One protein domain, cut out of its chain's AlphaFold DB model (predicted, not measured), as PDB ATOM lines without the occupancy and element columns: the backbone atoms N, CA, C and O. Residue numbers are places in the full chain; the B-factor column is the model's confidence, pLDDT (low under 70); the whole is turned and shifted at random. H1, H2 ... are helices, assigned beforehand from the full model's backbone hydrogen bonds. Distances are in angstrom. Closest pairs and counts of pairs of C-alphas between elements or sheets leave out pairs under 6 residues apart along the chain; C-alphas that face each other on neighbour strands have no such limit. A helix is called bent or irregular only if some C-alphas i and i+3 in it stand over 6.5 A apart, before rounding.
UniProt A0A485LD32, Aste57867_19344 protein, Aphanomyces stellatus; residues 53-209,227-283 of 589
ATOM      1  N   GLU A  53      14.730  -9.114  -3.073       94.81
ATOM      2  CA  GLU A  53      13.943  -9.393  -1.864       94.81
ATOM      3  C   GLU A  53      13.376 -10.819  -1.849       94.81
ATOM      4  O   GLU A  53      13.377 -11.487  -0.816       94.81
ATOM      5  N   ASP A  54      12.949 -11.321  -3.006       92.44
ATOM      6  CA  ASP A  54      12.461 -12.689  -3.169       92.44
ATOM      7  C   ASP A  54      13.568 -13.725  -2.909       92.44
ATOM      8  O   ASP A  54      13.312 -14.760  -2.297       92.44
ATOM      9  N   VAL A  55      14.819 -13.424  -3.275       91.38
ATOM     10  CA  VAL A  55      15.979 -14.282  -2.980       91.38
ATOM     11  C   VAL A  55      16.304 -14.283  -1.488       91.38
ATOM     12  O   VAL A  55      16.615 -15.340  -0.943       91.38
ATOM     13  N   VAL A  56      16.200 -13.135  -0.812       93.31
ATOM     14  CA  VAL A  56      16.385 -13.054   0.646       93.31
ATOM     15  C   VAL A  56      15.374 -13.951   1.364       93.31
ATOM     16  O   VAL A  56      15.761 -14.757   2.213       93.31
ATOM     17  N   VAL A  57      14.097 -13.876   0.974       94.62
ATOM     18  CA  VAL A  57      13.030 -14.706   1.554       94.62
ATOM     19  C   VAL A  57      13.254 -16.196   1.265       94.62
ATOM     20  O   VAL A  57      13.053 -17.017   2.157       94.62
ATOM     21  N   LEU A  58      13.732 -16.571   0.070       92.56
ATOM     22  CA  LEU A  58      14.065 -17.967  -0.262       92.56
ATOM     23  C   LEU A  58      15.276 -18.501   0.514       92.56
ATOM     24  O   LEU A  58      15.245 -19.646   0.975       92.56
ATOM     25  N   LYS A  59      16.329 -17.688   0.695       91.50
ATOM     26  CA  LYS A  59      17.486 -18.050   1.532       91.50
ATOM     27  C   LYS A  59      17.037 -18.294   2.974       91.50
ATOM     28  O   LYS A  59      17.397 -19.314   3.557       91.50
ATOM     29  N   TRP A  60      16.191 -17.415   3.514       93.44
ATOM     30  CA  TRP A  60      15.614 -17.601   4.845       93.44
ATOM     31  C   TRP A  60      14.724 -18.847   4.932       93.44
ATOM     32  O   TRP A  60      14.903 -19.659   5.833       93.44
ATOM     33  N   ALA A  61      13.816 -19.060   3.978       93.44
ATOM     34  CA  ALA A  61      12.967 -20.250   3.946       93.44
ATOM     35  C   ALA A  61      13.802 -21.544   3.914       93.44
ATOM     36  O   ALA A  61      13.504 -22.498   4.633       93.44
ATOM     37  N   SER A  62      14.885 -21.557   3.132       91.75
ATOM     38  CA  SER A  62      15.821 -22.684   3.066       91.75
ATOM     39  C   SER A  62      16.532 -22.925   4.400       91.75
ATOM     40  O   SER A  62      16.574 -24.066   4.865       91.75
ATOM     41  N   HIS A  63      16.998 -21.857   5.057       89.62
ATOM     42  CA  HIS A  63      17.579 -21.911   6.400       89.62
ATOM     43  C   HIS A  63      16.589 -22.497   7.425       89.62
ATOM     44  O   HIS A  63      16.923 -23.416   8.175       89.62
ATOM     45  N   MET A  64      15.332 -22.045   7.412       90.50
ATOM     46  CA  MET A  64      14.291 -22.559   8.306       90.50
ATOM     47  C   MET A  64      13.997 -24.047   8.077       90.50
ATOM     48  O   MET A  64      13.903 -24.820   9.032       90.50
ATOM     49  N   VAL A  65      13.901 -24.482   6.817       90.75
ATOM     50  CA  VAL A  65      13.730 -25.906   6.481       90.75
ATOM     51  C   VAL A  65      14.939 -26.723   6.931       90.75
ATOM     52  O   VAL A  65      14.771 -27.819   7.466       90.75
ATOM     53  N   HIS A  66      16.155 -26.205   6.755       88.38
ATOM     54  CA  HIS A  66      17.357 -26.888   7.213       88.38
ATOM     55  C   HIS A  66      17.364 -27.073   8.734       88.38
ATOM     56  O   HIS A  66      17.605 -28.184   9.206       88.38
ATOM     57  N   ARG A  67      16.993 -26.041   9.499       85.38
ATOM     58  CA  ARG A  67      16.838 -26.148  10.958       85.38
ATOM     59  C   ARG A  67      15.823 -27.209  11.360       85.38
ATOM     60  O   ARG A  67      16.095 -27.979  12.275       85.38
ATOM     61  N   GLN A  68      14.693 -27.305  10.659       87.50
ATOM     62  CA  GLN A  68      13.716 -28.362  10.924       87.50
ATOM     63  C   GLN A  68      14.305 -29.763  10.728       87.50
ATOM     64  O   GLN A  68      14.035 -30.649  11.537       87.50
ATOM     65  N   ILE A  69      15.126 -29.957   9.691       85.56
ATOM     66  CA  ILE A  69      15.819 -31.230   9.441       85.56
ATOM     67  C   ILE A  69      16.774 -31.553  10.591       85.56
ATOM     68  O   ILE A  69      16.733 -32.669  11.099       85.56
ATOM     69  N   LEU A  70      17.576 -30.580  11.036       82.62
ATOM     70  CA  LEU A  70      18.498 -30.769  12.161       82.62
ATOM     71  C   LEU A  70      17.754 -31.171  13.440       82.62
ATOM     72  O   LEU A  70      18.159 -32.122  14.101       82.62
ATOM     73  N   TYR A  71      16.623 -30.524  13.747       81.56
ATOM     74  CA  TYR A  71      15.793 -30.925  14.887       81.56
ATOM     75  C   TYR A  71      15.253 -32.352  14.751       81.56
ATOM     76  O   TYR A  71      15.168 -33.082  15.734       81.56
ATOM     77  N   THR A  72      14.842 -32.756  13.549       79.44
ATOM     78  CA  THR A  72      14.362 -34.120  13.311       79.44
ATOM     79  C   THR A  72      15.485 -35.149  13.440       79.44
ATOM     80  O   THR A  72      15.254 -36.215  14.003       79.44
ATOM     81  N   ASP A  73      16.690 -34.851  12.957       80.06
ATOM     82  CA  ASP A  73      17.832 -35.760  13.061       80.06
ATOM     83  C   ASP A  73      18.334 -35.903  14.511       80.06
ATOM     84  O   ASP A  73      18.660 -37.020  14.917       80.06
ATOM     85  N   ASP A  74      18.300 -34.829  15.312       73.38
ATOM     86  CA  ASP A  74      18.607 -34.851  16.753       73.38
ATOM     87  C   ASP A  74      17.619 -35.732  17.542       73.38
ATOM     88  O   ASP A  74      18.016 -36.633  18.288       73.38
ATOM     89  N   MET A  75      16.316 -35.574  17.272       67.38
ATOM     90  CA  MET A  75      15.257 -36.426  17.838       67.38
ATOM     91  C   MET A  75      15.411 -37.904  17.458       67.38
ATOM     92  O   MET A  75      15.011 -38.784  18.215       67.38
ATOM     93  N   LEU A  76      15.986 -38.187  16.286       72.12
ATOM     94  CA  LEU A  76      16.259 -39.543  15.806       72.12
ATOM     95  C   LEU A  76      17.658 -40.055  16.195       72.12
ATOM     96  O   LEU A  76      18.037 -41.141  15.757       72.12
ATOM     97  N   HIS A  77      18.420 -39.288  16.985       75.62
ATOM     98  CA  HIS A  77      19.789 -39.594  17.419       75.62
ATOM     99  C   HIS A  77      20.733 -39.962  16.266       75.62
ATOM    100  O   HIS A  77      21.609 -40.821  16.396       75.62
ATOM    101  N   LYS A  78      20.551 -39.328  15.105       68.94
ATOM    102  CA  LYS A  78      21.440 -39.540  13.962       68.94
ATOM    103  C   LYS A  78      22.734 -38.743  14.140       68.94
ATOM    104  O   LYS A  78      22.698 -37.635  14.670       68.94
ATOM    105  N   PRO A  79      23.879 -39.269  13.670       58.56
ATOM    106  CA  PRO A  79      25.135 -38.535  13.729       58.56
ATOM    107  C   PRO A  79      25.033 -37.233  12.914       58.56
ATOM    108  O   PRO A  79      24.471 -37.253  11.811       58.56
ATOM    109  N   PRO A  80      25.575 -36.110  13.423       57.72
ATOM    110  CA  PRO A  80      25.529 -34.834  12.726       57.72
ATOM    111  C   PRO A  80      26.280 -34.951  11.399       57.72
ATOM    112  O   PRO A  80      27.461 -35.300  11.360       57.72
ATOM    113  N   LYS A  81      25.581 -34.681  10.295       58.75
ATOM    114  CA  LYS A  81      26.212 -34.591   8.976       58.75
ATOM    115  C   LYS A  81      27.041 -33.304   8.899       58.75
ATOM    116  O   LYS A  81      26.620 -32.298   9.473       58.75
ATOM    117  N   PRO A  82      28.181 -33.303   8.184       53.84
ATOM    118  CA  PRO A  82      28.930 -32.077   7.951       53.84
ATOM    119  C   PRO A  82      28.021 -31.033   7.292       53.84
ATOM    120  O   PRO A  82      27.290 -31.340   6.345       53.84
ATOM    121  N   ALA A  83      28.040 -29.811   7.825       58.25
ATOM    122  CA  ALA A  83      27.273 -28.701   7.283       58.25
ATOM    123  C   ALA A  83      27.823 -28.357   5.893       58.25
ATOM    124  O   ALA A  83      28.923 -27.826   5.774       58.25
ATOM    125  N   ASN A  84      27.067 -28.690   4.845       69.38
ATOM    126  CA  ASN A  84      27.317 -28.174   3.507       69.38
ATOM    127  C   ASN A  84      26.437 -26.920   3.322       69.38
ATOM    128  O   ASN A  84      25.224 -27.068   3.132       69.38
ATOM    129  N   PRO A  85      27.010 -25.705   3.405       65.62
ATOM    130  CA  PRO A  85      26.248 -24.462   3.307       65.62
ATOM    131  C   PRO A  85      25.551 -24.317   1.948       65.62
ATOM    132  O   PRO A  85      24.451 -23.774   1.877       65.62
ATOM    133  N   ASP A  86      26.109 -24.874   0.871       67.62
ATOM    134  CA  ASP A  86      25.447 -24.852  -0.436       67.62
ATOM    135  C   ASP A  86      24.179 -25.711  -0.441       67.62
ATOM    136  O   ASP A  86      23.160 -25.310  -1.010       67.62
ATOM    137  N   LEU A  87      24.190 -26.840   0.272       70.19
ATOM    138  CA  LEU A  87      23.007 -27.683   0.452       70.19
ATOM    139  C   LEU A  87      21.945 -27.001   1.328       70.19
ATOM    140  O   LEU A  87      20.752 -27.198   1.106       70.19
ATOM    141  N   GLU A  88      22.357 -26.212   2.324       75.88
ATOM    142  CA  GLU A  88      21.454 -25.430   3.172       75.88
ATOM    143  C   GLU A  88      20.694 -24.380   2.358       75.88
ATOM    144  O   GLU A  88      19.466 -24.349   2.416       75.88
ATOM    145  N   PHE A  89      21.388 -23.579   1.544       75.44
ATOM    146  CA  PHE A  89      20.771 -22.498   0.762       75.44
ATOM    147  C   PHE A  89      20.088 -22.956  -0.538       75.44
ATOM    148  O   PHE A  89      19.454 -22.144  -1.214       75.44
ATOM    149  N   ALA A  90      20.217 -24.230  -0.918       75.44
ATOM    150  CA  ALA A  90      19.634 -24.777  -2.143       75.44
ATOM    151  C   ALA A  90      18.290 -25.502  -1.937       75.44
ATOM    152  O   ALA A  90      17.714 -25.959  -2.924       75.44
ATOM    153  N   ARG A  91      17.776 -25.617  -0.702       82.88
ATOM    154  CA  ARG A  91      16.575 -26.428  -0.402       82.88
ATOM    155  C   ARG A  91      15.278 -25.865  -0.976       82.88
ATOM    156  O   ARG A  91      14.426 -26.643  -1.388       82.88
ATOM    157  N   VAL A  92      15.119 -24.543  -0.970       86.38
ATOM    158  CA  VAL A  92      13.932 -23.850  -1.483       86.38
ATOM    159  C   VAL A  92      14.396 -22.785  -2.465       86.38
ATOM    160  O   VAL A  92      15.089 -21.840  -2.094       86.38
ATOM    161  N   GLN A  93      14.034 -22.942  -3.735       83.12
ATOM    162  CA  GLN A  93      14.529 -22.102  -4.823       83.12
ATOM    163  C   GLN A  93      13.414 -21.363  -5.560       83.12
ATOM    164  O   GLN A  93      13.693 -20.353  -6.196       83.12
ATOM    165  N   ASN A  94      12.163 -21.824  -5.480       85.88
ATOM    166  CA  ASN A  94      11.040 -21.205  -6.180       85.88
ATOM    167  C   ASN A  94       9.779 -21.121  -5.329       85.88
ATOM    168  O   ASN A  94       9.403 -22.069  -4.644       85.88
ATOM    169  N   PHE A  95       9.043 -20.021  -5.498       85.62
ATOM    170  CA  PHE A  95       7.747 -19.833  -4.850       85.62
ATOM    171  C   PHE A  95       6.605 -20.639  -5.482       85.62
ATOM    172  O   PHE A  95       5.551 -20.772  -4.872       85.62
ATOM    173  N   THR A  96       6.788 -21.155  -6.699       78.50
ATOM    174  CA  THR A  96       5.748 -21.873  -7.452       78.50
ATOM    175  C   THR A  96       5.880 -23.390  -7.331       78.50
ATOM    176  O   THR A  96       4.934 -24.049  -6.914       78.50
ATOM    177  N   SER A  97       7.040 -23.960  -7.676       81.25
ATOM    178  CA  SER A  97       7.247 -25.415  -7.642       81.25
ATOM    179  C   SER A  97       7.475 -25.948  -6.231       81.25
ATOM    180  O   SER A  97       6.853 -26.933  -5.844       81.25
ATOM    181  N   ASP A  98       8.346 -25.297  -5.457       83.50
ATOM    182  CA  ASP A  98       8.875 -25.886  -4.217       83.50
ATOM    183  C   ASP A  98       7.938 -25.653  -3.025       83.50
ATOM    184  O   ASP A  98       7.962 -26.397  -2.050       83.50
ATOM    185  N   LEU A  99       7.090 -24.623  -3.107       84.12
ATOM    186  CA  LEU A  99       6.102 -24.285  -2.077       84.12
ATOM    187  C   LEU A  99       4.727 -24.921  -2.322       84.12
ATOM    188  O   LEU A  99       3.796 -24.695  -1.542       84.12
ATOM    189  N   LYS A 100       4.588 -25.725  -3.381       83.00
ATOM    190  CA  LYS A 100       3.348 -26.441  -3.682       83.00
ATOM    191  C   LYS A 100       2.999 -27.413  -2.545       83.00
ATOM    192  O   LYS A 100       3.878 -28.052  -1.970       83.00
ATOM    193  N   GLY A 101       1.714 -27.508  -2.202       83.25
ATOM    194  CA  GLY A 101       1.226 -28.393  -1.136       83.25
ATOM    195  C   GLY A 101       1.604 -27.969   0.291       83.25
ATOM    196  O   GLY A 101       1.485 -28.767   1.214       83.25
ATOM    197  N   LEU A 102       2.080 -26.732   0.493       88.44
ATOM    198  CA  LEU A 102       2.335 -26.117   1.809       88.44
ATOM    199  C   LEU A 102       3.363 -26.838   2.704       88.44
ATOM    200  O   LEU A 102       3.560 -26.434   3.850       88.44
ATOM    201  N   HIS A 103       4.076 -27.856   2.214       88.38
ATOM    202  CA  HIS A 103       5.035 -28.624   3.020       88.38
ATOM    203  C   HIS A 103       6.173 -27.763   3.575       88.38
ATOM    204  O   HIS A 103       6.513 -27.860   4.755       88.38
ATOM    205  N   VAL A 104       6.740 -26.888   2.740       91.12
ATOM    206  CA  VAL A 104       7.784 -25.947   3.167       91.12
ATOM    207  C   VAL A 104       7.242 -24.984   4.221       91.12
ATOM    208  O   VAL A 104       7.870 -24.815   5.262       91.12
ATOM    209  N   LEU A 105       6.054 -24.414   3.999       93.25
ATOM    210  CA  LEU A 105       5.418 -23.516   4.963       93.25
ATOM    211  C   LEU A 105       5.154 -24.222   6.300       93.25
ATOM    212  O   LEU A 105       5.443 -23.666   7.353       93.25
ATOM    213  N   CYS A 106       4.682 -25.469   6.267       91.62
ATOM    214  CA  CYS A 106       4.477 -26.286   7.459       91.62
ATOM    215  C   CYS A 106       5.790 -26.500   8.233       91.62
ATOM    216  O   CYS A 106       5.820 -26.321   9.447       91.62
ATOM    217  N   ASN A 107       6.899 -26.800   7.550       91.25
ATOM    218  CA  ASN A 107       8.212 -26.923   8.196       91.25
ATOM    219  C   ASN A 107       8.691 -25.608   8.822       91.25
ATOM    220  O   ASN A 107       9.248 -25.628   9.915       91.25
ATOM    221  N   ILE A 108       8.447 -24.474   8.169       93.25
ATOM    222  CA  ILE A 108       8.775 -23.153   8.720       93.25
ATOM    223  C   ILE A 108       7.954 -22.890   9.989       93.25
ATOM    224  O   ILE A 108       8.518 -22.543  11.025       93.25
ATOM    225  N   LEU A 109       6.641 -23.130   9.938       92.81
ATOM    226  CA  LEU A 109       5.746 -22.957  11.084       92.81
ATOM    227  C   LEU A 109       6.103 -23.885  12.252       92.81
ATOM    228  O   LEU A 109       5.983 -23.460  13.396       92.81
ATOM    229  N   LYS A 110       6.601 -25.104  11.994       90.19
ATOM    230  CA  LYS A 110       7.147 -26.001  13.031       90.19
ATOM    231  C   LYS A 110       8.303 -25.370  13.786       90.19
ATOM    232  O   LYS A 110       8.339 -25.436  15.013       90.19
ATOM    233  N   VAL A 111       9.243 -24.765  13.064       89.75
ATOM    234  CA  VAL A 111      10.397 -24.135  13.708       89.75
ATOM    235  C   VAL A 111       9.975 -22.896  14.490       89.75
ATOM    236  O   VAL A 111      10.405 -22.748  15.630       89.75
ATOM    237  N   ILE A 112       9.103 -22.055  13.922       90.75
ATOM    238  CA  ILE A 112       8.559 -20.880  14.622       90.75
ATOM    239  C   ILE A 112       7.829 -21.319  15.894       90.75
ATOM    240  O   ILE A 112       8.111 -20.813  16.972       90.75
ATOM    241  N   HIS A 113       6.953 -22.321  15.798       88.88
ATOM    242  CA  HIS A 113       6.183 -22.803  16.941       88.88
ATOM    243  C   HIS A 113       7.068 -23.293  18.084       88.88
ATOM    244  O   HIS A 113       6.844 -22.914  19.228       88.88
ATOM    245  N   ARG A 114       8.116 -24.061  17.770       85.25
ATOM    246  CA  ARG A 114       9.091 -24.533  18.763       85.25
ATOM    247  C   ARG A 114       9.897 -23.404  19.397       85.25
ATOM    248  O   ARG A 114      10.253 -23.515  20.565       85.25
ATOM    249  N   ALA A 115      10.217 -22.360  18.633       83.19
ATOM    250  CA  ALA A 115      10.928 -21.199  19.157       83.19
ATOM    251  C   ALA A 115      10.057 -20.408  20.148       83.19
ATOM    252  O   ALA A 115      10.549 -20.008  21.197       83.19
ATOM    253  N   GLU A 116       8.767 -20.248  19.843       82.50
ATOM    254  CA  GLU A 116       7.812 -19.514  20.684       82.50
ATOM    255  C   GLU A 116       7.311 -20.335  21.890       82.50
ATOM    256  O   GLU A 116       7.024 -19.779  22.947       82.50
ATOM    257  N   HIS A 117       7.224 -21.664  21.760       80.50
ATOM    258  CA  HIS A 117       6.664 -22.577  22.767       80.50
ATOM    259  C   HIS A 117       7.706 -23.619  23.193       80.50
ATOM    260  O   HIS A 117       7.526 -24.828  23.020       80.50
ATOM    261  N   ALA A 118       8.831 -23.147  23.735       64.44
ATOM    262  CA  ALA A 118       9.914 -24.012  24.192       64.44
ATOM    263  C   ALA A 118       9.400 -25.065  25.199       64.44
ATOM    264  O   ALA A 118       9.022 -24.734  26.322       64.44
ATOM    265  N   GLY A 119       9.399 -26.338  24.792       58.88
ATOM    266  CA  GLY A 119       8.954 -27.472  25.612       58.88
ATOM    267  C   GLY A 119       7.645 -28.133  25.168       58.88
ATOM    268  O   GLY A 119       7.333 -29.208  25.681       58.88
ATOM    269  N   ASP A 120       6.916 -27.557  24.205       62.47
ATOM    270  CA  ASP A 120       5.734 -28.199  23.627       62.47
ATOM    271  C   ASP A 120       6.130 -29.099  22.445       62.47
ATOM    272  O   ASP A 120       6.487 -28.645  21.355       62.47
ATOM    273  N   ASN A 121       6.114 -30.409  22.685       60.16
ATOM    274  CA  ASN A 121       6.331 -31.429  21.663       60.16
ATOM    275  C   ASN A 121       4.980 -31.851  21.069       60.16
ATOM    276  O   ASN A 121       4.662 -33.043  21.071       60.16
ATOM    277  N   ASP A 122       4.178 -30.902  20.568       62.75
ATOM    278  CA  ASP A 122       2.979 -31.267  19.810       62.75
ATOM    279  C   ASP A 122       3.421 -32.099  18.596       62.75
ATOM    280  O   ASP A 122       4.154 -31.646  17.705       62.75
ATOM    281  N   THR A 123       3.047 -33.375  18.629       58.75
ATOM    282  CA  THR A 123       3.433 -34.387  17.642       58.75
ATOM    283  C   THR A 123       2.445 -34.443  16.482       58.75
ATOM    284  O   THR A 123       2.772 -35.014  15.441       58.75
ATOM    285  N   ASP A 124       1.277 -33.809  16.612       70.31
ATOM    286  CA  ASP A 124       0.221 -33.872  15.611       70.31
ATOM    287  C   ASP A 124       0.302 -32.688  14.637       70.31
ATOM    288  O   ASP A 124      -0.330 -31.648  14.812       70.31
ATOM    289  N   TRP A 125       1.120 -32.816  13.595       81.50
ATOM    290  CA  TRP A 125       1.237 -31.801  12.547       81.50
ATOM    291  C   TRP A 125       0.504 -32.228  11.280       81.50
ATOM    292  O   TRP A 125       0.977 -33.111  10.562       81.50
ATOM    293  N   SER A 126      -0.585 -31.535  10.952       82.25
ATOM    294  CA  SER A 126      -1.315 -31.684   9.689       82.25
ATOM    295  C   SER A 126      -1.300 -30.386   8.874       82.25
ATOM    296  O   SER A 126      -1.068 -29.296   9.405       82.25
ATOM    297  N   LEU A 127      -1.540 -30.493   7.563       82.06
ATOM    298  CA  LEU A 127      -1.653 -29.323   6.680       82.06
ATOM    299  C   LEU A 127      -2.851 -28.434   7.060       82.06
ATOM    300  O   LEU A 127      -2.776 -27.217   6.910       82.06
ATOM    301  N   ASP A 128      -3.898 -29.014   7.644       83.62
ATOM    302  CA  ASP A 128      -5.106 -28.301   8.077       83.62
ATOM    303  C   ASP A 128      -4.848 -27.339   9.246       83.62
ATOM    304  O   ASP A 128      -5.587 -26.373   9.442       83.62
ATOM    305  N   LYS A 129      -3.764 -27.549  10.007       88.31
ATOM    306  CA  LYS A 129      -3.340 -26.623  11.067       88.31
ATOM    307  C   LYS A 129      -2.671 -25.356  10.518       88.31
ATOM    308  O   LYS A 129      -2.549 -24.383  11.258       88.31
ATOM    309  N   VAL A 130      -2.255 -25.318   9.245       91.69
ATOM    310  CA  VAL A 130      -1.515 -24.175   8.673       91.69
ATOM    311  C   VAL A 130      -2.305 -22.859   8.768       91.69
ATOM    312  O   VAL A 130      -1.763 -21.909   9.336       91.69
ATOM    313  N   PRO A 131      -3.574 -22.760   8.318       92.88
ATOM    314  CA  PRO A 131      -4.341 -21.518   8.451       92.88
ATOM    315  C   PRO A 131      -4.573 -21.109   9.909       92.88
ATOM    316  O   PRO A 131      -4.546 -19.925  10.233       92.88
ATOM    317  N   TYR A 132      -4.787 -22.079  10.803       92.12
ATOM    318  CA  TYR A 132      -4.969 -21.823  12.232       92.12
ATOM    319  C   TYR A 132      -3.712 -21.211  12.864       92.12
ATOM    320  O   TYR A 132      -3.791 -20.174  13.522       92.12
ATOM    321  N   LEU A 133      -2.545 -21.801  12.598       92.00
ATOM    322  CA  LEU A 133      -1.266 -21.293  13.087       92.00
ATOM    323  C   LEU A 133      -0.958 -19.903  12.530       92.00
ATOM    324  O   LEU A 133      -0.538 -19.029  13.280       92.00
ATOM    325  N   LEU A 134      -1.218 -19.659  11.243       94.94
ATOM    326  CA  LEU A 134      -1.037 -18.330  10.659       94.94
ATOM    327  C   LEU A 134      -1.889 -17.262  11.366       94.94
ATOM    328  O   LEU A 134      -1.396 -16.158  11.574       94.94
ATOM    329  N   ARG A 135      -3.121 -17.587  11.781       94.69
ATOM    330  CA  ARG A 135      -3.964 -16.667  12.568       94.69
ATOM    331  C   ARG A 135      -3.431 -16.432  13.976       94.69
ATOM    332  O   ARG A 135      -3.462 -15.296  14.436       94.69
ATOM    333  N   ILE A 136      -2.915 -17.469  14.645       92.75
ATOM    334  CA  ILE A 136      -2.237 -17.315  15.947       92.75
ATOM    335  C   ILE A 136      -1.072 -16.332  15.820       92.75
ATOM    336  O   ILE A 136      -0.927 -15.436  16.647       92.75
ATOM    337  N   TYR A 137      -0.292 -16.468  14.751       93.12
ATOM    338  CA  TYR A 137       0.832 -15.591  14.442       93.12
ATOM    339  C   TYR A 137       0.420 -14.268  13.787       93.12
ATOM    340  O   TYR A 137       1.266 -13.573  13.239       93.12
ATOM    341  N   GLN A 138      -0.870 -13.915  13.822       95.44
ATOM    342  CA  GLN A 138      -1.398 -12.631  13.348       95.44
ATOM    343  C   GLN A 138      -1.085 -12.326  11.875       95.44
ATOM    344  O   GLN A 138      -1.022 -11.164  11.468       95.44
ATOM    345  N   CYS A 139      -0.916 -13.364  11.051       95.94
ATOM    346  CA  CYS A 139      -0.806 -13.202   9.609       95.94
ATOM    347  C   CYS A 139      -2.079 -12.516   9.081       95.94
ATOM    348  O   CYS A 139      -3.179 -12.901   9.489       95.94
ATOM    349  N   PRO A 140      -1.965 -11.518   8.184       94.75
ATOM    350  CA  PRO A 140      -3.123 -10.799   7.672       94.75
ATOM    351  C   PRO A 140      -4.215 -11.727   7.124       94.75
ATOM    352  O   PRO A 140      -3.943 -12.571   6.270       94.75
ATOM    353  N   GLU A 141      -5.459 -11.533   7.574       93.88
ATOM    354  CA  GLU A 141      -6.556 -12.482   7.316       93.88
ATOM    355  C   GLU A 141      -6.785 -12.731   5.821       93.88
ATOM    356  O   GLU A 141      -6.978 -13.870   5.417       93.88
ATOM    357  N   TYR A 142      -6.650 -11.712   4.968       91.31
ATOM    358  CA  TYR A 142      -6.811 -11.885   3.519       91.31
ATOM    359  C   TYR A 142      -5.782 -12.858   2.904       91.31
ATOM    360  O   TYR A 142      -6.096 -13.547   1.933       91.31
ATOM    361  N   LEU A 143      -4.557 -12.950   3.450       94.25
ATOM    362  CA  LEU A 143      -3.560 -13.937   3.012       94.25
ATOM    363  C   LEU A 143      -3.963 -15.340   3.458       94.25
ATOM    364  O   LEU A 143      -3.855 -16.294   2.688       94.25
ATOM    365  N   VAL A 144      -4.436 -15.454   4.702       95.12
ATOM    366  CA  VAL A 144      -4.886 -16.719   5.286       95.12
ATOM    367  C   VAL A 144      -6.108 -17.248   4.543       95.12
ATOM    368  O   VAL A 144      -6.140 -18.424   4.180       95.12
ATOM    369  N   GLU A 145      -7.087 -16.394   4.249       92.81
ATOM    370  CA  GLU A 145      -8.257 -16.745   3.448       92.81
ATOM    371  C   GLU A 145      -7.837 -17.223   2.061       92.81
ATOM    372  O   GLU A 145      -8.272 -18.289   1.628       92.81
ATOM    373  N   HIS A 146      -6.943 -16.502   1.377       90.81
ATOM    374  CA  HIS A 146      -6.495 -16.899   0.043       90.81
ATOM    375  C   HIS A 146      -5.779 -18.256   0.043       90.81
ATOM    376  O   HIS A 146      -6.037 -19.088  -0.825       90.81
ATOM    377  N   LEU A 147      -4.916 -18.510   1.031       91.12
ATOM    378  CA  LEU A 147      -4.281 -19.818   1.205       91.12
ATOM    379  C   LEU A 147      -5.301 -20.919   1.497       91.12
ATOM    380  O   LEU A 147      -5.186 -22.006   0.941       91.12
ATOM    381  N   THR A 148      -6.307 -20.637   2.327       91.38
ATOM    382  CA  THR A 148      -7.362 -21.600   2.685       91.38
ATOM    383  C   THR A 148      -8.154 -22.048   1.453       91.38
ATOM    384  O   THR A 148      -8.449 -23.228   1.301       91.38
ATOM    385  N   HIS A 149      -8.452 -21.128   0.533       89.94
ATOM    386  CA  HIS A 149      -9.166 -21.440  -0.711       89.94
ATOM    387  C   HIS A 149      -8.300 -22.178  -1.748       89.94
ATOM    388  O   HIS A 149      -8.835 -22.772  -2.685       89.94
ATOM    389  N   HIS A 150      -6.972 -22.147  -1.600       87.12
ATOM    390  CA  HIS A 150      -6.015 -22.666  -2.580       87.12
ATOM    391  C   HIS A 150      -4.924 -23.541  -1.938       87.12
ATOM    392  O   HIS A 150      -3.766 -23.479  -2.349       87.12
ATOM    393  N   MET A 151      -5.276 -24.366  -0.947       83.06
ATOM    394  CA  MET A 151      -4.297 -25.154  -0.178       83.06
ATOM    395  C   MET A 151      -3.459 -26.111  -1.042       83.06
ATOM    396  O   MET A 151      -2.259 -26.255  -0.807       83.06
ATOM    397  N   ASP A 152      -4.054 -26.713  -2.073       81.75
ATOM    398  CA  ASP A 152      -3.360 -27.671  -2.948       81.75
ATOM    399  C   ASP A 152      -2.355 -27.001  -3.897       81.75
ATOM    400  O   ASP A 152      -1.370 -27.609  -4.329       81.75
ATOM    401  N   ASN A 153      -2.606 -25.740  -4.254       84.69
ATOM    402  CA  ASN A 153      -1.813 -25.013  -5.237       84.69
ATOM    403  C   ASN A 153      -1.830 -23.503  -4.958       84.69
ATOM    404  O   ASN A 153      -2.448 -22.740  -5.710       84.69
ATOM    405  N   PRO A 154      -1.177 -23.061  -3.873       86.69
ATOM    406  CA  PRO A 154      -1.146 -21.654  -3.519       86.69
ATOM    407  C   PRO A 154      -0.372 -20.864  -4.576       86.69
ATOM    408  O   PRO A 154       0.626 -21.324  -5.134       86.69
ATOM    409  N   SER A 155      -0.830 -19.647  -4.857       90.38
ATOM    410  CA  SER A 155      -0.160 -18.773  -5.817       90.38
ATOM    411  C   SER A 155       1.197 -18.304  -5.278       90.38
ATOM    412  O   SER A 155       1.328 -17.996  -4.090       90.38
ATOM    413  N   GLY A 156       2.216 -18.249  -6.140       91.62
ATOM    414  CA  GLY A 156       3.593 -17.976  -5.716       91.62
ATOM    415  C   GLY A 156       3.791 -16.592  -5.087       91.62
ATOM    416  O   GLY A 156       4.577 -16.442  -4.158       91.62
ATOM    417  N   ASP A 157       3.055 -15.584  -5.545       93.62
ATOM    418  CA  ASP A 157       3.059 -14.235  -4.972       93.62
ATOM    419  C   ASP A 157       2.423 -14.178  -3.576       93.62
ATOM    420  O   ASP A 157       2.941 -13.507  -2.687       93.62
ATOM    421  N   ILE A 158       1.349 -14.935  -3.345       94.44
ATOM    422  CA  ILE A 158       0.715 -15.063  -2.027       94.44
ATOM    423  C   ILE A 158       1.647 -15.798  -1.070       94.44
ATOM    424  O   ILE A 158       1.844 -15.351   0.059       94.44
ATOM    425  N   MET A 159       2.291 -16.870  -1.539       94.56
ATOM    426  CA  MET A 159       3.331 -17.551  -0.772       94.56
ATOM    427  C   MET A 159       4.491 -16.618  -0.427       94.56
ATOM    428  O   MET A 159       4.946 -16.614   0.715       94.56
ATOM    429  N   PHE A 160       4.944 -15.792  -1.373       95.69
ATOM    430  CA  PHE A 160       5.953 -14.772  -1.104       95.69
ATOM    431  C   PHE A 160       5.495 -13.784  -0.028       95.69
ATOM    432  O   PHE A 160       6.269 -13.498   0.880       95.69
ATOM    433  N   CYS A 161       4.249 -13.307  -0.067       96.56
ATOM    434  CA  CYS A 161       3.726 -12.371   0.932       96.56
ATOM    435  C   CYS A 161       3.628 -13.000   2.328       96.56
ATOM    436  O   CYS A 161       4.037 -12.381   3.308       96.56
ATOM    437  N   VAL A 162       3.152 -14.244   2.421       96.31
ATOM    438  CA  VAL A 162       3.058 -14.987   3.689       96.31
ATOM    439  C   VAL A 162       4.444 -15.242   4.271       96.31
ATOM    440  O   VAL A 162       4.680 -14.982   5.448       96.31
ATOM    441  N   LEU A 163       5.392 -15.698   3.450       96.44
ATOM    442  CA  LEU A 163       6.766 -15.906   3.900       96.44
ATOM    443  C   LEU A 163       7.470 -14.590   4.239       96.44
ATOM    444  O   LEU A 163       8.251 -14.569   5.179       96.44
ATOM    445  N   SER A 164       7.174 -13.497   3.534       97.00
ATOM    446  CA  SER A 164       7.700 -12.164   3.854       97.00
ATOM    447  C   SER A 164       7.191 -11.671   5.206       97.00
ATOM    448  O   SER A 164       7.975 -11.151   5.992       97.00
ATOM    449  N   PHE A 165       5.906 -11.883   5.511       96.75
ATOM    450  CA  PHE A 165       5.345 -11.600   6.831       96.75
ATOM    451  C   PHE A 165       6.070 -12.403   7.918       96.75
ATOM    452  O   PHE A 165       6.623 -11.824   8.850       96.75
ATOM    453  N   LEU A 166       6.158 -13.727   7.758       95.88
ATOM    454  CA  LEU A 166       6.830 -14.584   8.737       95.88
ATOM    455  C   LEU A 166       8.326 -14.266   8.870       95.88
ATOM    456  O   LEU A 166       8.870 -14.333   9.964       95.88
ATOM    457  N   PHE A 167       8.993 -13.883   7.784       94.94
ATOM    458  CA  PHE A 167      10.376 -13.419   7.808       94.94
ATOM    459  C   PHE A 167      10.524 -12.140   8.638       94.94
ATOM    460  O   PHE A 167      11.443 -12.034   9.452       94.94
ATOM    461  N   CYS A 168       9.634 -11.168   8.445       93.00
ATOM    462  CA  CYS A 168       9.687  -9.897   9.156       93.00
ATOM    463  C   CYS A 168       9.380 -10.044  10.651       93.00
ATOM    464  O   CYS A 168      10.053  -9.386  11.442       93.00
ATOM    465  N   GLU A 169       8.428 -10.901  11.022       90.50
ATOM    466  CA  GLU A 169       7.951 -11.040  12.406       90.50
ATOM    467  C   GLU A 169       8.659 -12.169  13.186       90.50
ATOM    468  O   GLU A 169       8.958 -12.018  14.368       90.50
ATOM    469  N   TYR A 170       9.013 -13.280  12.524       88.06
ATOM    470  CA  TYR A 170       9.449 -14.542  13.151       88.06
ATOM    471  C   TYR A 170      10.758 -15.099  12.562       88.06
ATOM    472  O   TYR A 170      10.920 -16.299  12.323       88.06
ATOM    473  N   THR A 171      11.740 -14.232  12.321       77.88
ATOM    474  CA  THR A 171      12.947 -14.571  11.546       77.88
ATOM    475  C   THR A 171      13.839 -15.643  12.176       77.88
ATOM    476  O   THR A 171      14.542 -16.353  11.459       77.88
ATOM    477  N   SER A 172      13.840 -15.755  13.508       75.31
ATOM    478  CA  SER A 172      14.625 -16.741  14.268       75.31
ATOM    479  C   SER A 172      16.142 -16.757  13.970       75.31
ATOM    480  O   SER A 172      16.776 -17.800  14.118       75.31
ATOM    481  N   LEU A 173      16.757 -15.625  13.600       78.62
ATOM    482  CA  LEU A 173      18.196 -15.504  13.270       78.62
ATOM    483  C   LEU A 173      19.096 -15.387  14.518       78.62
ATOM    484  O   LEU A 173      19.764 -14.376  14.744       78.62
ATOM    485  N   HIS A 174      19.000 -16.433  15.339       77.00
ATOM    486  CA  HIS A 174      19.759 -16.774  16.545       77.00
ATOM    487  C   HIS A 174      21.139 -17.407  16.276       77.00
ATOM    488  O   HIS A 174      21.101 -18.591  15.929       77.00
ATOM    489  N   PRO A 175      22.328 -16.774  16.412       73.88
ATOM    490  CA  PRO A 175      23.569 -17.536  16.291       73.88
ATOM    491  C   PRO A 175      23.746 -18.466  17.501       73.88
ATOM    492  O   PRO A 175      23.338 -18.134  18.612       73.88
ATOM    493  N   VAL A 176      24.379 -19.625  17.287       69.31
ATOM    494  CA  VAL A 176      24.660 -20.604  18.358       69.31
ATOM    495  C   VAL A 176      25.595 -20.013  19.417       69.31
ATOM    496  O   VAL A 176      25.401 -20.238  20.607       69.31
ATOM    497  N   THR A 177      26.584 -19.228  18.988       74.12
ATOM    498  CA  THR A 177      27.464 -18.445  19.861       74.12
ATOM    499  C   THR A 177      27.182 -16.964  19.651       74.12
ATOM    500  O   THR A 177      27.509 -16.396  18.606       74.12
ATOM    501  N   CYS A 178      26.541 -16.335  20.634       79.75
ATOM    502  CA  CYS A 178      26.241 -14.913  20.595       79.75
ATOM    503  C   CYS A 178      27.421 -14.108  21.171       79.75
ATOM    504  O   CYS A 178      27.844 -14.386  22.297       79.75
ATOM    505  N   PRO A 179      27.907 -13.049  20.490       85.25
ATOM    506  CA  PRO A 179      28.934 -12.156  21.040       85.25
ATOM    507  C   PRO A 179      28.577 -11.577  22.421       85.25
ATOM    508  O   PRO A 179      29.456 -11.214  23.202       85.25
ATOM    509  N   TRP A 180      27.281 -11.491  22.737       86.38
ATOM    510  CA  TRP A 180      26.790 -11.031  24.035       86.38
ATOM    511  C   TRP A 180      27.095 -12.011  25.173       86.38
ATOM    512  O   TRP A 180      27.426 -11.577  26.277       86.38
ATOM    513  N   ASP A 181      27.019 -13.318  24.910       87.00
ATOM    514  CA  ASP A 181      27.312 -14.357  25.900       87.00
ATOM    515  C   ASP A 181      28.812 -14.427  26.185       87.00
ATOM    516  O   ASP A 181      29.232 -14.536  27.341       87.00
ATOM    517  N   GLU A 182      29.637 -14.263  25.150       89.94
ATOM    518  CA  GLU A 182      31.090 -14.137  25.291       89.94
ATOM    519  C   GLU A 182      31.468 -12.882  26.089       89.94
ATOM    520  O   GLU A 182      32.288 -12.944  27.009       89.94
ATOM    521  N   ALA A 183      30.830 -11.743  25.798       92.12
ATOM    522  CA  ALA A 183      31.036 -10.504  26.540       92.12
ATOM    523  C   ALA A 183      30.607 -10.624  28.010       92.12
ATOM    524  O   ALA A 183      31.324 -10.153  28.897       92.12
ATOM    525  N   ARG A 184      29.478 -11.290  28.288       91.62
ATOM    526  CA  ARG A 184      29.008 -11.560  29.655       91.62
ATOM    527  C   ARG A 184      29.978 -12.472  30.405       91.62
ATOM    528  O   ARG A 184      30.387 -12.135  31.510       91.62
ATOM    529  N   THR A 185      30.430 -13.548  29.764       93.50
ATOM    530  CA  THR A 185      31.425 -14.474  30.326       93.50
ATOM    531  C   THR A 185      32.740 -13.759  30.651       93.50
ATOM    532  O   THR A 185      33.290 -13.928  31.741       93.50
ATOM    533  N   SER A 186      33.223 -12.908  29.740       95.69
ATOM    534  CA  SER A 186      34.435 -12.101  29.938       95.69
ATOM    535  C   SER A 186      34.280 -11.100  31.093       95.69
ATOM    536  O   SER A 186      35.177 -10.956  31.928       95.69
ATOM    537  N   LEU A 187      33.113 -10.455  31.206       96.00
ATOM    538  CA  LEU A 187      32.795  -9.545  32.308       96.00
ATOM    539  C   LEU A 187      32.739 -10.262  33.664       96.00
ATOM    540  O   LEU A 187      33.257  -9.739  34.652       96.00
ATOM    541  N   ASP A 188      32.147 -11.452  33.721       95.88
ATOM    542  CA  ASP A 188      32.053 -12.242  34.949       95.88
ATOM    543  C   ASP A 188      33.422 -12.785  35.391       95.88
ATOM    544  O   ASP A 188      33.734 -12.784  36.584       95.88
ATOM    545  N   GLU A 189      34.286 -13.173  34.448       96.25
ATOM    546  CA  GLU A 189      35.694 -13.493  34.723       96.25
ATOM    547  C   GLU A 189      36.441 -12.282  35.299       96.25
ATOM    548  O   GLU A 189      37.116 -12.404  36.325       96.25
ATOM    549  N   ALA A 190      36.287 -11.099  34.699       95.88
ATOM    550  CA  ALA A 190      36.917  -9.881  35.199       95.88
ATOM    551  C   ALA A 190      36.441  -9.535  36.621       95.88
ATOM    552  O   ALA A 190      37.269  -9.239  37.488       95.88
ATOM    553  N   LYS A 191      35.133  -9.640  36.897       95.25
ATOM    554  CA  LYS A 191      34.566  -9.453  38.244       95.25
ATOM    555  C   LYS A 191      35.166 -10.433  39.250       95.25
ATOM    556  O   LYS A 191      35.554 -10.011  40.338       95.25
ATOM    557  N   ARG A 192      35.288 -11.717  38.887       94.88
ATOM    558  CA  ARG A 192      35.903 -12.741  39.749       94.88
ATOM    559  C   ARG A 192      37.361 -12.415  40.070       94.88
ATOM    560  O   ARG A 192      37.723 -12.426  41.243       94.88
ATOM    561  N   ARG A 193      38.177 -12.042  39.079       91.00
ATOM    562  CA  ARG A 193      39.591 -11.685  39.318       91.00
ATOM    563  C   ARG A 193      39.756 -10.456  40.206       91.00
ATOM    564  O   ARG A 193      40.617 -10.444  41.080       91.00
ATOM    565  N   TRP A 194      38.921  -9.436  40.024       90.25
ATOM    566  CA  TRP A 194      38.954  -8.251  40.885       90.25
ATOM    567  C   TRP A 194      38.399  -8.511  42.291       90.25
ATOM    568  O   TRP A 194      38.825  -7.849  43.234       90.25
ATOM    569  N   ALA A 195      37.512  -9.494  42.469       88.56
ATOM    570  CA  ALA A 195      37.123  -9.964  43.798       88.56
ATOM    571  C   ALA A 195      38.301 -10.629  44.532       88.56
ATOM    572  O   ALA A 195      38.507 -10.341  45.708       88.56
ATOM    573  N   THR A 196      39.121 -11.427  43.836       86.31
ATOM    574  CA  THR A 196      40.365 -11.990  44.393       86.31
ATOM    575  C   THR A 196      41.346 -10.892  44.809       86.31
ATOM    576  O   THR A 196      41.812 -10.896  45.943       86.31
ATOM    577  N   VAL A 197      41.565  -9.876  43.960       83.50
ATOM    578  CA  VAL A 197      42.404  -8.708  44.310       83.50
ATOM    579  C   VAL A 197      41.920  -8.027  45.595       83.50
ATOM    580  O   VAL A 197      42.738  -7.619  46.411       83.50
ATOM    581  N   ARG A 198      40.601  -7.897  45.791       79.50
ATOM    582  CA  ARG A 198      40.035  -7.300  47.013       79.50
ATOM    583  C   ARG A 198      40.245  -8.175  48.238       79.50
ATOM    584  O   ARG A 198      40.605  -7.653  49.285       79.50
ATOM    585  N   GLN A 199      40.021  -9.479  48.103       78.25
ATOM    586  CA  GLN A 199      40.182 -10.437  49.192       78.25
ATOM    587  C   GLN A 199      41.630 -10.488  49.691       78.25
ATOM    588  O   GLN A 199      41.865 -10.529  50.898       78.25
ATOM    589  N   ASP A 200      42.589 -10.424  48.769       73.56
ATOM    590  CA  ASP A 200      44.013 -10.488  49.094       73.56
ATOM    591  C   ASP A 200      44.552  -9.148  49.629       73.56
ATOM    592  O   ASP A 200      45.617  -9.106  50.242       73.56
ATOM    593  N   TRP A 201      43.818  -8.042  49.457       72.50
ATOM    594  CA  TRP A 201      44.250  -6.695  49.844       72.50
ATOM    595  C   TRP A 201      43.518  -6.168  51.091       72.50
ATOM    596  O   TRP A 201      42.905  -5.098  51.092       72.50
ATOM    597  N   ALA A 202      43.641  -6.912  52.196       59.62
ATOM    598  CA  ALA A 202      42.980  -6.649  53.483       59.62
ATOM    599  C   ALA A 202      43.283  -5.267  54.114       59.62
ATOM    600  O   ALA A 202      42.558  -4.804  54.992       59.62
ATOM    601  N   GLU A 203      44.341  -4.576  53.678       57.62
ATOM    602  CA  GLU A 203      44.710  -3.223  54.139       57.62
ATOM    603  C   GLU A 203      43.739  -2.120  53.679       57.62
ATOM    604  O   GLU A 203      43.819  -0.972  54.132       57.62
ATOM    605  N   LEU A 204      42.820  -2.448  52.767       55.34
ATOM    606  CA  LEU A 204      41.793  -1.534  52.278       55.34
ATOM    607  C   LEU A 204      40.505  -1.582  53.117       55.34
ATOM    608  O   LEU A 204      39.752  -0.603  53.064       55.34
ATOM    609  N   ASP A 205      40.298  -2.621  53.938       53.47
ATOM    610  CA  ASP A 205      39.096  -2.814  54.769       53.47
ATOM    611  C   ASP A 205      39.059  -1.915  56.016       53.47
ATOM    612  O   ASP A 205      38.006  -1.379  56.364       53.47
ATOM    613  N   THR A 206      40.193  -1.680  56.685       52.88
ATOM    614  CA  THR A 206      40.233  -0.864  57.911       52.88
ATOM    615  C   THR A 206      40.877   0.503  57.658       52.88
ATOM    616  O   THR A 206      42.054   0.602  57.306       52.88
ATOM    617  N   PRO A 207      40.134   1.615  57.816       45.78
ATOM    618  CA  PRO A 207      40.730   2.938  57.731       45.78
ATOM    619  C   PRO A 207      41.595   3.169  58.984       45.78
ATOM    620  O   PRO A 207      41.096   3.087  60.101       45.78
ATOM    621  N   PHE A 208      42.878   3.493  58.784       50.16
ATOM    622  CA  PHE A 208      43.828   3.976  59.805       50.16
ATOM    623  C   PHE A 208      44.515   2.959  60.736       50.16
ATOM    624  O   PHE A 208      45.082   3.384  61.743       50.16
ATOM    625  N   ASP A 209      44.597   1.665  60.404       50.84
ATOM    626  CA  ASP A 209      45.471   0.762  61.173       50.84
ATOM    627  C   ASP A 209      46.935   0.822  60.693       50.84
ATOM    628  O   ASP A 209      47.450  -0.048  59.991       50.84
ATOM    629  N   SER A 227      47.925  -7.092  37.707       86.62
ATOM    630  CA  SER A 227      48.134  -7.055  36.251       86.62
ATOM    631  C   SER A 227      47.156  -7.978  35.522       86.62
ATOM    632  O   SER A 227      46.470  -7.544  34.601       86.62
ATOM    633  N   MET A 228      47.007  -9.219  35.991       88.81
ATOM    634  CA  MET A 228      46.074 -10.195  35.418       88.81
ATOM    635  C   MET A 228      44.606  -9.773  35.555       88.81
ATOM    636  O   MET A 228      43.791 -10.073  34.677       88.81
ATOM    637  N   ALA A 229      44.243  -9.099  36.651       89.38
ATOM    638  CA  ALA A 229      42.904  -8.547  36.847       89.38
ATOM    639  C   ALA A 229      42.651  -7.340  35.929       89.38
ATOM    640  O   ALA A 229      41.572  -7.215  35.343       89.38
ATOM    641  N   LYS A 230      43.652  -6.471  35.744       92.38
ATOM    642  CA  LYS A 230      43.601  -5.358  34.788       92.38
ATOM    643  C   LYS A 230      43.434  -5.860  33.353       92.38
ATOM    644  O   LYS A 230      42.574  -5.343  32.647       92.38
ATOM    645  N   GLU A 231      44.208  -6.857  32.934       95.44
ATOM    646  CA  GLU A 231      44.096  -7.469  31.602       95.44
ATOM    647  C   GLU A 231      42.707  -8.075  31.377       95.44
ATOM    648  O   GLU A 231      42.090  -7.834  30.341       95.44
ATOM    649  N   ALA A 232      42.166  -8.788  32.370       95.31
ATOM    650  CA  ALA A 232      40.810  -9.328  32.287       95.31
ATOM    651  C   ALA A 232      39.749  -8.221  32.174       95.31
ATOM    652  O   ALA A 232      38.824  -8.344  31.375       95.31
ATOM    653  N   LEU A 233      39.897  -7.117  32.916       95.81
ATOM    654  CA  LEU A 233      39.009  -5.960  32.788       95.81
ATOM    655  C   LEU A 233      39.116  -5.308  31.403       95.81
ATOM    656  O   LEU A 233      38.092  -4.977  30.814       95.81
ATOM    657  N   GLN A 234      40.324  -5.146  30.861       96.50
ATOM    658  CA  GLN A 234      40.524  -4.613  29.509       96.50
ATOM    659  C   GLN A 234      39.892  -5.518  28.445       96.50
ATOM    660  O   GLN A 234      39.212  -5.019  27.549       96.50
ATOM    661  N   ASN A 235      40.044  -6.838  28.578       96.62
ATOM    662  CA  ASN A 235      39.383  -7.801  27.705       96.62
ATOM    663  C   ASN A 235      37.852  -7.697  27.807       96.62
ATOM    664  O   ASN A 235      37.169  -7.635  26.789       96.62
ATOM    665  N   ALA A 236      37.298  -7.601  29.020       96.31
ATOM    666  CA  ALA A 236      35.861  -7.417  29.220       96.31
ATOM    667  C   ALA A 236      35.346  -6.121  28.573       96.31
ATOM    668  O   ALA A 236      34.316  -6.142  27.904       96.31
ATOM    669  N   VAL A 237      36.076  -5.007  28.712       96.38
ATOM    670  CA  VAL A 237      35.750  -3.741  28.032       96.38
ATOM    671  C   VAL A 237      35.701  -3.940  26.518       96.38
ATOM    672  O   VAL A 237      34.707  -3.569  25.893       96.38
ATOM    673  N   GLN A 238      36.733  -4.555  25.936       96.25
ATOM    674  CA  GLN A 238      36.818  -4.779  24.494       96.25
ATOM    675  C   GLN A 238      35.680  -5.674  23.988       96.25
ATOM    676  O   GLN A 238      35.048  -5.352  22.982       96.25
ATOM    677  N   MET A 239      35.382  -6.766  24.697       94.56
ATOM    678  CA  MET A 239      34.324  -7.706  24.317       94.56
ATOM    679  C   MET A 239      32.931  -7.076  24.407       94.56
ATOM    680  O   MET A 239      32.128  -7.240  23.493       94.56
ATOM    681  N   VAL A 240      32.647  -6.299  25.457       93.81
ATOM    682  CA  VAL A 240      31.362  -5.589  25.598       93.81
ATOM    683  C   VAL A 240      31.201  -4.521  24.515       93.81
ATOM    684  O   VAL A 240      30.136  -4.425  23.903       93.81
ATOM    685  N   GLN A 241      32.251  -3.742  24.235       93.25
ATOM    686  CA  GLN A 241      32.234  -2.748  23.159       93.25
ATOM    687  C   GLN A 241      32.027  -3.400  21.789       93.25
ATOM    688  O   GLN A 241      31.195  -2.928  21.011       93.25
ATOM    689  N   TYR A 242      32.730  -4.500  21.513       92.81
ATOM    690  CA  TYR A 242      32.558  -5.280  20.290       92.81
ATOM    691  C   TYR A 242      31.129  -5.810  20.156       92.81
ATOM    692  O   TYR A 242      30.502  -5.581  19.125       92.81
ATOM    693  N   ALA A 243      30.579  -6.442  21.197       89.88
ATOM    694  CA  ALA A 243      29.221  -6.979  21.179       89.88
ATOM    695  C   ALA A 243      28.179  -5.879  20.904       89.88
ATOM    696  O   ALA A 243      27.301  -6.042  20.052       89.88
ATOM    697  N   CYS A 244      28.316  -4.719  21.554       89.19
ATOM    698  CA  CYS A 244      27.462  -3.553  21.323       89.19
ATOM    699  C   CYS A 244      27.566  -3.019  19.885       89.19
ATOM    700  O   CYS A 244      26.541  -2.755  19.254       89.19
ATOM    701  N   ALA A 245      28.783  -2.885  19.350       89.38
ATOM    702  CA  ALA A 245      29.011  -2.420  17.983       89.38
ATOM    703  C   ALA A 245      28.488  -3.416  16.935       89.38
ATOM    704  O   ALA A 245      27.811  -3.015  15.985       89.38
ATOM    705  N   ALA A 246      28.743  -4.713  17.132       87.75
ATOM    706  CA  ALA A 246      28.259  -5.788  16.274       87.75
ATOM    707  C   ALA A 246      26.727  -5.801  16.220       87.75
ATOM    708  O   ALA A 246      26.156  -5.782  15.128       87.75
ATOM    709  N   ARG A 247      26.058  -5.708  17.379       86.94
ATOM    710  CA  ARG A 247      24.598  -5.563  17.442       86.94
ATOM    711  C   ARG A 247      24.120  -4.337  16.679       86.94
ATOM    712  O   ARG A 247      23.199  -4.460  15.880       86.94
ATOM    713  N   ALA A 248      24.704  -3.164  16.921       87.56
ATOM    714  CA  ALA A 248      24.265  -1.936  16.266       87.56
ATOM    715  C   ALA A 248      24.340  -2.060  14.733       87.56
ATOM    716  O   ALA A 248      23.368  -1.752  14.044       87.56
ATOM    717  N   ALA A 249      25.449  -2.590  14.210       88.81
ATOM    718  CA  ALA A 249      25.622  -2.829  12.779       88.81
ATOM    719  C   ALA A 249      24.622  -3.864  12.232       88.81
ATOM    720  O   ALA A 249      24.020  -3.655  11.179       88.81
ATOM    721  N   ASN A 250      24.410  -4.966  12.952       89.00
ATOM    722  CA  ASN A 250      23.496  -6.027  12.532       89.00
ATOM    723  C   ASN A 250      22.030  -5.595  12.580       89.00
ATOM    724  O   ASN A 250      21.284  -5.908  11.658       89.00
ATOM    725  N   MET A 251      21.625  -4.813  13.581       87.94
ATOM    726  CA  MET A 251      20.272  -4.258  13.671       87.94
ATOM    727  C   MET A 251      20.002  -3.227  12.573       87.94
ATOM    728  O   MET A 251      18.905  -3.193  12.020       87.94
ATOM    729  N   GLN A 252      20.999  -2.411  12.211       90.69
ATOM    730  CA  GLN A 252      20.884  -1.502  11.068       90.69
ATOM    731  C   GLN A 252      20.709  -2.272   9.756       90.69
ATOM    732  O   GLN A 252      19.793  -1.970   8.986       90.69
ATOM    733  N   LEU A 253      21.544  -3.290   9.523       91.50
ATOM    734  CA  LEU A 253      21.437  -4.165   8.357       91.50
ATOM    735  C   LEU A 253      20.074  -4.869   8.315       91.50
ATOM    736  O   LEU A 253      19.389  -4.820   7.294       91.50
ATOM    737  N   TRP A 254      19.657  -5.455   9.440       92.12
ATOM    738  CA  TRP A 254      18.370  -6.126   9.589       92.12
ATOM    739  C   TRP A 254      17.208  -5.188   9.267       92.12
ATOM    740  O   TRP A 254      16.382  -5.518   8.425       92.12
ATOM    741  N   SER A 255      17.182  -3.985   9.851       92.12
ATOM    742  CA  SER A 255      16.121  -3.004   9.599       92.12
ATOM    743  C   SER A 255      16.028  -2.620   8.120       92.12
ATOM    744  O   SER A 255      14.928  -2.466   7.590       92.12
ATOM    745  N   CYS A 256      17.165  -2.495   7.427       94.06
ATOM    746  CA  CYS A 256      17.179  -2.204   5.993       94.06
ATOM    747  C   CYS A 256      16.587  -3.358   5.175       94.06
ATOM    748  O   CYS A 256      15.727  -3.133   4.323       94.06
ATOM    749  N   VAL A 257      17.021  -4.591   5.445       94.44
ATOM    750  CA  VAL A 257      16.541  -5.790   4.741       94.44
ATOM    751  C   VAL A 257      15.054  -6.026   5.017       94.44
ATOM    752  O   VAL A 257      14.279  -6.208   4.080       94.44
ATOM    753  N   GLN A 258      14.638  -5.945   6.281       94.38
ATOM    754  CA  GLN A 258      13.254  -6.117   6.715       94.38
ATOM    755  C   GLN A 258      12.322  -5.119   6.015       94.38
ATOM    756  O   GLN A 258      11.307  -5.522   5.451       94.38
ATOM    757  N   LYS A 259      12.688  -3.829   5.970       95.50
ATOM    758  CA  LYS A 259      11.893  -2.796   5.280       95.50
ATOM    759  C   LYS A 259      11.772  -3.049   3.781       95.50
ATOM    760  O   LYS A 259      10.697  -2.838   3.229       95.50
ATOM    761  N   ARG A 260      12.847  -3.500   3.125       96.94
ATOM    762  CA  ARG A 260      12.831  -3.822   1.689       96.94
ATOM    763  C   ARG A 260      11.895  -4.985   1.383       96.94
ATOM    764  O   ARG A 260      11.040  -4.856   0.513       96.94
ATOM    765  N   VAL A 261      12.025  -6.085   2.125       97.00
ATOM    766  CA  VAL A 261      11.164  -7.266   1.962       97.00
ATOM    767  C   VAL A 261       9.700  -6.904   2.217       97.00
ATOM    768  O   VAL A 261       8.839  -7.229   1.402       97.00
ATOM    769  N   HIS A 262       9.425  -6.155   3.286       95.81
ATOM    770  CA  HIS A 262       8.077  -5.693   3.603       95.81
ATOM    771  C   HIS A 262       7.486  -4.795   2.503       95.81
ATOM    772  O   HIS A 262       6.370  -5.034   2.046       95.81
ATOM    773  N   ALA A 263       8.243  -3.800   2.026       97.12
ATOM    774  CA  ALA A 263       7.811  -2.923   0.937       97.12
ATOM    775  C   ALA A 263       7.515  -3.718  -0.342       97.12
ATOM    776  O   ALA A 263       6.472  -3.524  -0.964       97.12
ATOM    777  N   LYS A 264       8.375  -4.683  -0.690       97.12
ATOM    778  CA  LYS A 264       8.161  -5.531  -1.863       97.12
ATOM    779  C   LYS A 264       6.913  -6.406  -1.737       97.12
ATOM    780  O   LYS A 264       6.205  -6.582  -2.725       97.12
ATOM    781  N   ALA A 265       6.632  -6.948  -0.552       96.62
ATOM    782  CA  ALA A 265       5.405  -7.703  -0.301       96.62
ATOM    783  C   ALA A 265       4.159  -6.828  -0.508       96.62
ATOM    784  O   ALA A 265       3.218  -7.252  -1.176       96.62
ATOM    785  N   ILE A 266       4.181  -5.580  -0.029       95.75
ATOM    786  CA  ILE A 266       3.105  -4.614  -0.288       95.75
ATOM    787  C   ILE A 266       2.959  -4.347  -1.792       95.75
ATOM    788  O   ILE A 266       1.847  -4.416  -2.305       95.75
ATOM    789  N   ASP A 267       4.052  -4.103  -2.517       96.56
ATOM    790  CA  ASP A 267       4.005  -3.853  -3.966       96.56
ATOM    791  C   ASP A 267       3.392  -5.024  -4.743       96.56
ATOM    792  O   ASP A 267       2.608  -4.826  -5.673       96.56
ATOM    793  N   VAL A 268       3.729  -6.257  -4.355       95.50
ATOM    794  CA  VAL A 268       3.172  -7.483  -4.939       95.50
ATOM    795  C   VAL A 268       1.658  -7.559  -4.719       95.50
ATOM    796  O   VAL A 268       0.905  -7.871  -5.646       95.50
ATOM    797  N   LEU A 269       1.193  -7.216  -3.519       93.88
ATOM    798  CA  LEU A 269      -0.230  -7.197  -3.189       93.88
ATOM    799  C   LEU A 269      -0.981  -6.079  -3.904       93.88
ATOM    800  O   LEU A 269      -2.073  -6.311  -4.419       93.88
ATOM    801  N   LEU A 270      -0.390  -4.888  -3.978       93.81
ATOM    802  CA  LEU A 270      -0.949  -3.759  -4.716       93.81
ATOM    803  C   LEU A 270      -1.043  -4.064  -6.208       93.81
ATOM    804  O   LEU A 270      -2.046  -3.725  -6.831       93.81
ATOM    805  N   HIS A 271      -0.043  -4.739  -6.784       93.81
ATOM    806  CA  HIS A 271      -0.115  -5.205  -8.165       93.81
ATOM    807  C   HIS A 271      -1.353  -6.074  -8.371       93.81
ATOM    808  O   HIS A 271      -2.183  -5.751  -9.217       93.81
ATOM    809  N   ARG A 272      -1.513  -7.118  -7.553       91.81
ATOM    810  CA  ARG A 272      -2.667  -8.020  -7.626       91.81
ATOM    811  C   ARG A 272      -3.992  -7.280  -7.432       91.81
ATOM    812  O   ARG A 272      -4.943  -7.545  -8.161       91.81
ATOM    813  N   ALA A 273      -4.056  -6.343  -6.486       89.75
ATOM    814  CA  ALA A 273      -5.253  -5.546  -6.234       89.75
ATOM    815  C   ALA A 273      -5.636  -4.660  -7.434       89.75
ATOM    816  O   ALA A 273      -6.820  -4.508  -7.725       89.75
ATOM    817  N   HIS A 274      -4.655  -4.096  -8.144       91.94
ATOM    818  CA  HIS A 274      -4.900  -3.227  -9.297       91.94
ATOM    819  C   HIS A 274      -5.173  -3.989 -10.598       91.94
ATOM    820  O   HIS A 274      -5.983  -3.537 -11.405       91.94
ATOM    821  N   THR A 275      -4.486  -5.107 -10.839       90.81
ATOM    822  CA  THR A 275      -4.558  -5.836 -12.116       90.81
ATOM    823  C   THR A 275      -5.534  -7.007 -12.088       90.81
ATOM    824  O   THR A 275      -5.930  -7.495 -13.145       90.81
ATOM    825  N   GLY A 276      -5.916  -7.481 -10.898       88.00
ATOM    826  CA  GLY A 276      -6.751  -8.669 -10.717       88.00
ATOM    827  C   GLY A 276      -6.045  -9.989 -11.051       88.00
ATOM    828  O   GLY A 276      -6.669 -11.043 -10.952       88.00
ATOM    829  N   ILE A 277      -4.762  -9.953 -11.431       89.62
ATOM    830  CA  ILE A 277      -3.964 -11.135 -11.778       89.62
ATOM    831  C   ILE A 277      -2.823 -11.348 -10.770       89.62
ATOM    832  O   ILE A 277      -2.307 -10.376 -10.211       89.62
ATOM    833  N   PRO A 278      -2.410 -12.607 -10.521       89.50
ATOM    834  CA  PRO A 278      -1.250 -12.901  -9.686       89.50
ATOM    835  C   PRO A 278       0.020 -12.209 -10.184       89.50
ATOM    836  O   PRO A 278       0.303 -12.213 -11.384       89.50
ATOM    837  N   PHE A 279       0.824 -11.679  -9.262       90.56
ATOM    838  CA  PHE A 279       2.151 -11.180  -9.609       90.56
ATOM    839  C   PHE A 279       3.050 -12.358 -10.008       90.56
ATOM    840  O   PHE A 279       3.162 -13.355  -9.289       90.56
ATOM    841  N   GLN A 280       3.723 -12.258 -11.153       88.69
ATOM    842  CA  GLN A 280       4.599 -13.329 -11.611       88.69
ATOM    843  C   GLN A 280       5.927 -13.303 -10.844       88.69
ATOM    844  O   GLN A 280       6.814 -12.494 -11.118       88.69
ATOM    845  N   MET A 281       6.072 -14.218  -9.885       87.56
ATOM    846  CA  MET A 281       7.346 -14.441  -9.202       87.56
ATOM    847  C   MET A 281       8.385 -14.992 -10.183       87.56
ATOM    848  O   MET A 281       8.079 -15.844 -11.021       87.56
ATOM    849  N   ALA A 282       9.631 -14.534 -10.062       81.06
ATOM    850  CA  ALA A 282      10.723 -15.041 -10.879       81.06
ATOM    851  C   ALA A 282      10.958 -16.535 -10.591       81.06
ATOM    852  O   ALA A 282      11.183 -16.927  -9.447       81.06
ATOM    853  N   ASN A 283      10.948 -17.368 -11.635       76.50
ATOM    854  CA  ASN A 283      11.366 -18.764 -11.526       76.50
ATOM    855  C   ASN A 283      12.898 -18.810 -11.477       76.50
ATOM    856  O   ASN A 283      13.573 -18.778 -12.506       76.50
TER     857      ASN A 283
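This is residues 53 to 209 and 227 to 283 of the 589 residues of the protein "Aste57867_19344 protein" of Aphanomyces stellatus (UniProt A0A485LD32). One very long helix, H8, makes the long axis; a head of helices H1 to H6 packs on its later part through H1 and H6, and H7 runs side by side with its earlier part as an arm. Residues 198 to 209 stick out. The printed part has 214 residues with eight named helices, H1 to H8 in order, and no named strand: all helix. It is loose, with a radius of gyration of the C-alphas of 24.1 A and spans of 88 by 42 by 33 A.

H1, residues 53 to 75, runs 33.5 A from C-alpha 53 at (13.943, -9.393, -1.864). H2 is residues 85 to 89; H3, residues 100 to 116, is irregular, with C-alphas 101 and 104 8.2 A apart. H4 is residues 129 to 136, H5 141 to 149, H6 156 to 169. H7, residues 179 to 200, is 31.9 A long; H8, residues 227 to 275, runs 71.5 A to C-alpha 275 at (-4.558, -5.836, -12.116).

H1 is the hub, touching H2, H3, H6 and H8. Its residues 59 to 66 touch H2, closest at C-alphas Ser 62 and Phe 89, 5.5 A. Its residues 61 to 68 touch H3 at 68 degrees, steep but only just, closest at C-alphas Met 64 and Ile 108, 5.6 A. H4 and H5, a helical hairpin, touch at C-alphas Pro 131 and Val 144, 5.8 A. H8 touches H6 with residues 258 to 269, closest at C-alphas Cys 161 and Ala 265, 5.1 A, and H7 with residues 228 to 246, a shallow tilt of 20 degrees, opposite ways, closest at C-alphas Leu 187 and Ala 236, 4.8 A. Every O i to N i+4 pair is within hydrogen-bond range except in H3, 11 of 13.

The farthest C-alphas, Asp 209 and Gly 276, are 89.4 A apart. Residues 210 to 226 are not printed; C-alphas 209 and 227 are 26.3 A apart. The link from H3 to H4 is long. Confidence is under 70 at 25 residues, among them 78 to 86 and 202 to 209.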